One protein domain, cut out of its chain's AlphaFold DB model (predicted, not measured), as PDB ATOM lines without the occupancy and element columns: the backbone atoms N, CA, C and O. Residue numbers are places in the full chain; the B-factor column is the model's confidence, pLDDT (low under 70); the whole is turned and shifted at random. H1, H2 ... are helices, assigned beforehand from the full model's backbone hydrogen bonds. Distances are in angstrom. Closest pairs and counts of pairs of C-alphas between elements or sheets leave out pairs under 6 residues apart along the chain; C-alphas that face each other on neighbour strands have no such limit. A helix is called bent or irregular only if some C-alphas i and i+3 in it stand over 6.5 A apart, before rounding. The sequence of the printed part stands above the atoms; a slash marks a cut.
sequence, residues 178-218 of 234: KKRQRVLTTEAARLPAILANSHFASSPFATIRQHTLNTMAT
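What this domain is: This is residues 178 to 218 of the 234 residues of a protein of Sporidiobolus salmonicolor (UniProt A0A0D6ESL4). Two helices, H1 and H3, make the two long arms of an open V, and the short helix H2 sits at the corner between them. The space between the arms is empty: residues 178 to 193 of H1 and residues 209 to 218 of H3 stand free, and the parts come near each other only around the corner. The printed part has 41 residues with three named helices, in the order H1, H2, H3 along the chain, and no named strand; its class is all helix. The whole is loose, with a radius of gyration of the C-alphas of 12.6 A, and its outline is flat, with spans of 33 by 24 by 12 A.

Where its parts are: Start at the first printed residue and find C-alpha 178 at (3.199, -13.903, -10.587). There H1 begins, the longest helix by residues, with 18 residues from Lys 178 to Leu 195; from first to last C-alpha it measures 26.3 A and ends at C-alpha 195, at (18.334, -27.729, 5.879). Read x along it and you will see it rise from 3.199 at Lys 178 to 18.334 at Leu 195. Look at Ala 189 and Pro 192: H1 is irregular, but only just, with C-alphas 189 and 192 at 6.52 A from each other, where a regular helix has about 5 A, and its line is a rough one. After residues 196 and 197 comes H2, five residues from Ser 198 to Ser 202, with 6.3 A from first to last C-alpha. Pass Ser 203 and you reach H3, 15 residues from Pro 204 to Thr 218, 21.2 A from first to last C-alpha. Find its end at C-alpha 218, at (29.406, -6.963, 1.389), the last printed residue. Along H3, y goes from -22.364 at C-alpha 204 to -6.963 at C-alpha 218.

How they stand to each other: Begin with H1 and go on to the corner. H1 and H2 are close but not clearly touching, with 2 pairs of C-alphas within 8 A; the closest are those of Leu 195 and Ala 201, 6.7 A apart. Their centres are 20.0 A from each other. H2 and H3 are near each other, and they too are close but not clearly touching, with 2 pairs of C-alphas within 8 A. Look there at the closest C-alphas, those of Phe 200 and Thr 207, which are 5.9 A apart; the centres of H2 and H3 are 13.9 A from each other. H1 and H3 are apart, with no C-alpha of the one within 8 A of the other. Now read the backbone O and N atoms: in H2 and H3 every O i to N i+4 pair is within hydrogen-bond range, and in H1 12 of 14 are.

The domain as a whole: The two C-alphas farthest apart are those of Lys 178 and Ser 202, at 35.6 A, the one at the first residue of H1 and the other at the last residue of H2. From the first to the last printed C-alpha, Lys 178 to Thr 218, it is 29.6 A. The residues run from 178 to 218 and the printed part has no cut; the full chain has 234 residues. Both links are tight, with 2 residues between H1 and H2 and 1 residue between H2 and H3. In the B-factor column you will find the model's own confidence: the mean pLDDT of the printed part is 95.8, and no printed residue is under 70. The mean is 96 in H1, 97 in H2 and 95 in H3.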
ATOM      1  N   LYS A 178       1.992 -13.396  -9.911       95.12
ATOM      2  CA  LYS A 178       3.199 -13.903 -10.587       95.12
ATOM      3  C   LYS A 178       4.478 -13.673  -9.773       95.12
ATOM      4  O   LYS A 178       5.325 -14.555  -9.689       95.12
ATOM      5  N   LYS A 179       4.618 -12.508  -9.126       95.56
ATOM      6  CA  LYS A 179       5.764 -12.226  -8.241       95.56
ATOM      7  C   LYS A 179       5.737 -13.112  -6.999       95.56
ATOM      8  O   LYS A 179       6.781 -13.614  -6.607       95.56
ATOM      9  N   ARG A 180       4.560 -13.326  -6.403       95.69
ATOM     10  CA  ARG A 180       4.411 -14.234  -5.257       95.69
ATOM     11  C   ARG A 180       4.793 -15.660  -5.631       95.69
ATOM     12  O   ARG A 180       5.573 -16.255  -4.905       95.69
ATOM     13  N   GLN A 181       4.315 -16.165  -6.767       97.06
ATOM     14  CA  GLN A 181       4.656 -17.504  -7.242       97.06
ATOM     15  C   GLN A 181       6.163 -17.654  -7.455       97.06
ATOM     16  O   GLN A 181       6.744 -18.580  -6.911       97.06
ATOM     17  N   ARG A 182       6.809 -16.699  -8.139       96.69
ATOM     18  CA  ARG A 182       8.272 -16.712  -8.313       96.69
ATOM     19  C   ARG A 182       9.021 -16.730  -6.980       96.69
ATOM     20  O   ARG A 182       9.955 -17.500  -6.823       96.69
ATOM     21  N   VAL A 183       8.608 -15.907  -6.013       96.25
ATOM     22  CA  VAL A 183       9.223 -15.909  -4.674       96.25
ATOM     23  C   VAL A 183       9.022 -17.264  -3.993       96.25
ATOM     24  O   VAL A 183       9.976 -17.827  -3.466       96.25
ATOM     25  N   LEU A 184       7.811 -17.821  -4.045       96.81
ATOM     26  CA  LEU A 184       7.514 -19.122  -3.448       96.81
ATOM     27  C   LEU A 184       8.332 -20.248  -4.084       96.81
ATOM     28  O   LEU A 184       8.890 -21.048  -3.344       96.81
ATOM     29  N   THR A 185       8.470 -20.291  -5.411       97.12
ATOM     30  CA  THR A 185       9.276 -21.319  -6.090       97.12
ATOM     31  C   THR A 185      10.755 -21.184  -5.744       97.12
ATOM     32  O   THR A 185      11.412 -22.184  -5.464       97.12
ATOM     33  N   THR A 186      11.281 -19.954  -5.688       97.31
ATOM     34  CA  THR A 186      12.682 -19.730  -5.299       97.31
ATOM     35  C   THR A 186      12.954 -20.127  -3.853       97.31
ATOM     36  O   THR A 186      13.979 -20.743  -3.572       97.31
ATOM     37  N   GLU A 187      12.040 -19.820  -2.930       95.69
ATOM     38  CA  GLU A 187      12.205 -20.190  -1.523       95.69
ATOM     39  C   GLU A 187      11.999 -21.697  -1.319       95.69
ATOM     40  O   GLU A 187      12.769 -22.320  -0.593       95.69
ATOM     41  N   ALA A 188      11.043 -22.313  -2.020       97.12
ATOM     42  CA  ALA A 188      10.831 -23.759  -1.985       97.12
ATOM     43  C   ALA A 188      12.083 -24.535  -2.424       97.12
ATOM     44  O   ALA A 188      12.444 -25.508  -1.772       97.12
ATOM     45  N   ALA A 189      12.788 -24.075  -3.463       96.50
ATOM     46  CA  ALA A 189      14.056 -24.676  -3.887       96.50
ATOM     47  C   ALA A 189      15.204 -24.413  -2.892       96.50
ATOM     48  O   ALA A 189      16.095 -25.242  -2.710       96.50
ATOM     49  N   ARG A 190      15.191 -23.256  -2.222       96.62
ATOM     50  CA  ARG A 190      16.250 -22.832  -1.299       96.62
ATOM     51  C   ARG A 190      16.201 -23.554   0.049       96.62
ATOM     52  O   ARG A 190      17.253 -23.857   0.612       96.62
ATOM     53  N   LEU A 191      15.010 -23.792   0.597       95.81
ATOM     54  CA  LEU A 191      14.851 -24.328   1.954       95.81
ATOM     55  C   LEU A 191      15.500 -25.711   2.153       95.81
ATOM     56  O   LEU A 191      16.241 -25.850   3.129       95.81
ATOM     57  N   PRO A 192      15.335 -26.701   1.254       97.38
ATOM     58  CA  PRO A 192      16.009 -27.992   1.382       97.38
ATOM     59  C   PRO A 192      17.533 -27.856   1.437       97.38
ATOM     60  O   PRO A 192      18.179 -28.498   2.258       97.38
ATOM     61  N   ALA A 193      18.110 -26.959   0.630       95.25
ATOM     62  CA  ALA A 193      19.551 -26.716   0.622       95.25
ATOM     63  C   ALA A 193      20.055 -26.095   1.939       95.25
ATOM     64  O   ALA A 193      21.150 -26.419   2.398       95.25
ATOM     65  N   ILE A 194      19.260 -25.225   2.575       95.00
ATOM     66  CA  ILE A 194      19.583 -24.680   3.904       95.00
ATOM     67  C   ILE A 194      19.538 -25.787   4.960       95.00
ATOM     68  O   ILE A 194      20.441 -25.870   5.791       95.00
ATOM     69  N   LEU A 195      18.511 -26.639   4.918       95.56
ATOM     70  CA  LEU A 195      18.334 -27.729   5.879       95.56
ATOM     71  C   LEU A 195      19.395 -28.827   5.730       95.56
ATOM     72  O   LEU A 195      19.807 -29.403   6.733       95.56
ATOM     73  N   ALA A 196      19.884 -29.071   4.512       97.12
ATOM     74  CA  ALA A 196      20.970 -30.015   4.246       97.12
ATOM     75  C   ALA A 196      22.344 -29.543   4.767       97.12
ATOM     76  O   ALA A 196      23.288 -30.329   4.830       97.12
ATOM     77  N   ASN A 197      22.494 -28.268   5.144       95.88
ATOM     78  CA  ASN A 197      23.766 -27.731   5.617       95.88
ATOM     79  C   ASN A 197      24.053 -28.152   7.071       95.88
ATOM     80  O   ASN A 197      23.319 -27.794   7.997       95.88
ATOM     81  N   SER A 198      25.174 -28.842   7.294       96.81
ATOM     82  CA  SER A 198      25.581 -29.354   8.613       96.81
ATOM     83  C   SER A 198      25.735 -28.259   9.676       96.81
ATOM     84  O   SER A 198      25.348 -28.448  10.832       96.81
ATOM     85  N   HIS A 199      26.231 -27.078   9.299       95.81
ATOM     86  CA  HIS A 199      26.370 -25.944  10.217       95.81
ATOM     87  C   HIS A 199      25.013 -25.373  10.643       95.81
ATOM     88  O   HIS A 199      24.859 -24.895  11.771       95.81
ATOM     89  N   PHE A 200      24.016 -25.425   9.756       96.81
ATOM     90  CA  PHE A 200      22.659 -25.000  10.077       96.81
ATOM     91  C   PHE A 200      21.976 -25.994  11.023       96.81
ATOM     92  O   PHE A 200      21.353 -25.561  11.990       96.81
ATOM     93  N   ALA A 201      22.165 -27.301  10.801       96.31
ATOM     94  CA  ALA A 201      21.635 -28.356  11.666       96.31
ATOM     95  C   ALA A 201      22.217 -28.309  13.093       96.31
ATOM     96  O   ALA A 201      21.485 -28.495  14.060       96.31
ATOM     97  N   SER A 202      23.517 -28.016  13.238       97.56
ATOM     98  CA  SER A 202      24.166 -27.917  14.553       97.56
ATOM     99  C   SER A 202      23.758 -26.660  15.332       97.56
ATOM    100  O   SER A 202      23.464 -26.741  16.525       97.56
ATOM    101  N   SER A 203      23.745 -25.486  14.689       97.06
ATOM    102  CA  SER A 203      23.405 -24.226  15.359       97.06
ATOM    103  C   SER A 203      22.802 -23.203  14.381       97.06
ATOM    104  O   SER A 203      23.521 -22.349  13.835       97.06
ATOM    105  N   PRO A 204      21.467 -23.204  14.194       96.56
ATOM    106  CA  PRO A 204      20.812 -22.364  13.190       96.56
ATOM    107  C   PRO A 204      20.989 -20.870  13.490       96.56
ATOM    108  O   PRO A 204      21.299 -20.078  12.599       96.56
ATOM    109  N   PHE A 205      20.893 -20.462  14.761       97.12
ATOM    110  CA  PHE A 205      21.043 -19.057  15.154       97.12
ATOM    111  C   PHE A 205      22.472 -18.522  14.995       97.12
ATOM    112  O   PHE A 205      22.651 -17.326  14.755       97.12
ATOM    113  N   ALA A 206      23.504 -19.358  15.152       97.56
ATOM    114  CA  ALA A 206      24.884 -18.930  14.887       97.56
ATOM    115  C   ALA A 206      25.109 -18.729  13.385       97.56
ATOM    116  O   ALA A 206      25.656 -17.706  12.977       97.56
ATOM    117  N   THR A 207      24.596 -19.651  12.571       97.12
ATOM    118  CA  THR A 207      24.677 -19.592  11.108       97.12
ATOM    119  C   THR A 207      23.949 -18.367  10.551       97.12
ATOM    120  O   THR A 207      24.512 -17.641   9.729       97.12
ATOM    121  N   ILE A 208      22.752 -18.050  11.059       96.06
ATOM    122  CA  ILE A 208      22.028 -16.820  10.690       96.06
ATOM    123  C   ILE A 208      22.837 -15.576  11.087       96.06
ATOM    124  O   ILE A 208      23.025 -14.686  10.258       96.06
ATOM    125  N   ARG A 209      23.372 -15.518  12.318       97.38
ATOM    126  CA  ARG A 209      24.222 -14.398  12.764       97.38
ATOM    127  C   ARG A 209      25.420 -14.202  11.835       97.38
ATOM    128  O   ARG A 209      25.615 -13.095  11.333       97.38
ATOM    129  N   GLN A 210      26.160 -15.262  11.530       96.56
ATOM    130  CA  GLN A 210      27.307 -15.185  10.626       96.56
ATOM    131  C   GLN A 210      26.905 -14.722   9.220       96.56
ATOM    132  O   GLN A 210      27.541 -13.833   8.656       96.56
ATOM    133  N   HIS A 211      25.818 -15.264   8.667       94.81
ATOM    134  CA  HIS A 211      25.307 -14.857   7.360       94.81
ATOM    135  C   HIS A 211      24.948 -13.363   7.316       94.81
ATOM    136  O   HIS A 211      25.307 -12.665   6.362       94.81
ATOM    137  N   THR A 212      24.298 -12.846   8.362       96.44
ATOM    138  CA  THR A 212      23.975 -11.413   8.452       96.44
ATOM    139  C   THR A 212      25.231 -10.547   8.520       96.44
ATOM    140  O   THR A 212      25.307  -9.550   7.806       96.44
ATOM    141  N   LEU A 213      26.249 -10.950   9.288       96.06
ATOM    142  CA  LEU A 213      27.523 -10.227   9.366       96.06
ATOM    143  C   LEU A 213      28.240 -10.195   8.012       96.06
ATOM    144  O   LEU A 213      28.698  -9.130   7.592       96.06
ATOM    145  N   ASN A 214      28.265 -11.324   7.299       93.81
ATOM    146  CA  ASN A 214      28.829 -11.408   5.953       93.81
ATOM    147  C   ASN A 214      28.072 -10.492   4.975       93.81
ATOM    148  O   ASN A 214      28.692  -9.751   4.218       93.81
ATOM    149  N   THR A 215      26.737 -10.474   5.043       94.00
ATOM    150  CA  THR A 215      25.890  -9.618   4.193       94.00
ATOM    151  C   THR A 215      26.085  -8.129   4.495       94.00
ATOM    152  O   THR A 215      26.124  -7.297   3.592       94.00
ATOM    153  N   MET A 216      26.256  -7.759   5.766       91.56
ATOM    154  CA  MET A 216      26.565  -6.376   6.141       91.56
ATOM    155  C   MET A 216      27.958  -5.946   5.668       91.56
ATOM    156  O   MET A 216      28.157  -4.775   5.349       91.56
ATOM    157  N   ALA A 217      28.928  -6.863   5.641       90.31
ATOM    158  CA  ALA A 217      30.266  -6.579   5.139       90.31
ATOM    159  C   ALA A 217      30.266  -6.355   3.618       90.31
ATOM    160  O   ALA A 217      30.905  -5.412   3.153       90.31
ATOM    161  N   THR A 218      29.513  -7.149   2.848       87.56
ATOM    162  CA  THR A 218      29.406  -6.963   1.389       87.56
ATOM    163  C   THR A 218      28.683  -5.669   1.030       87.56
ATOM    164  O   THR A 218      29.174  -4.916   0.195       87.56
TER     165      THR A 218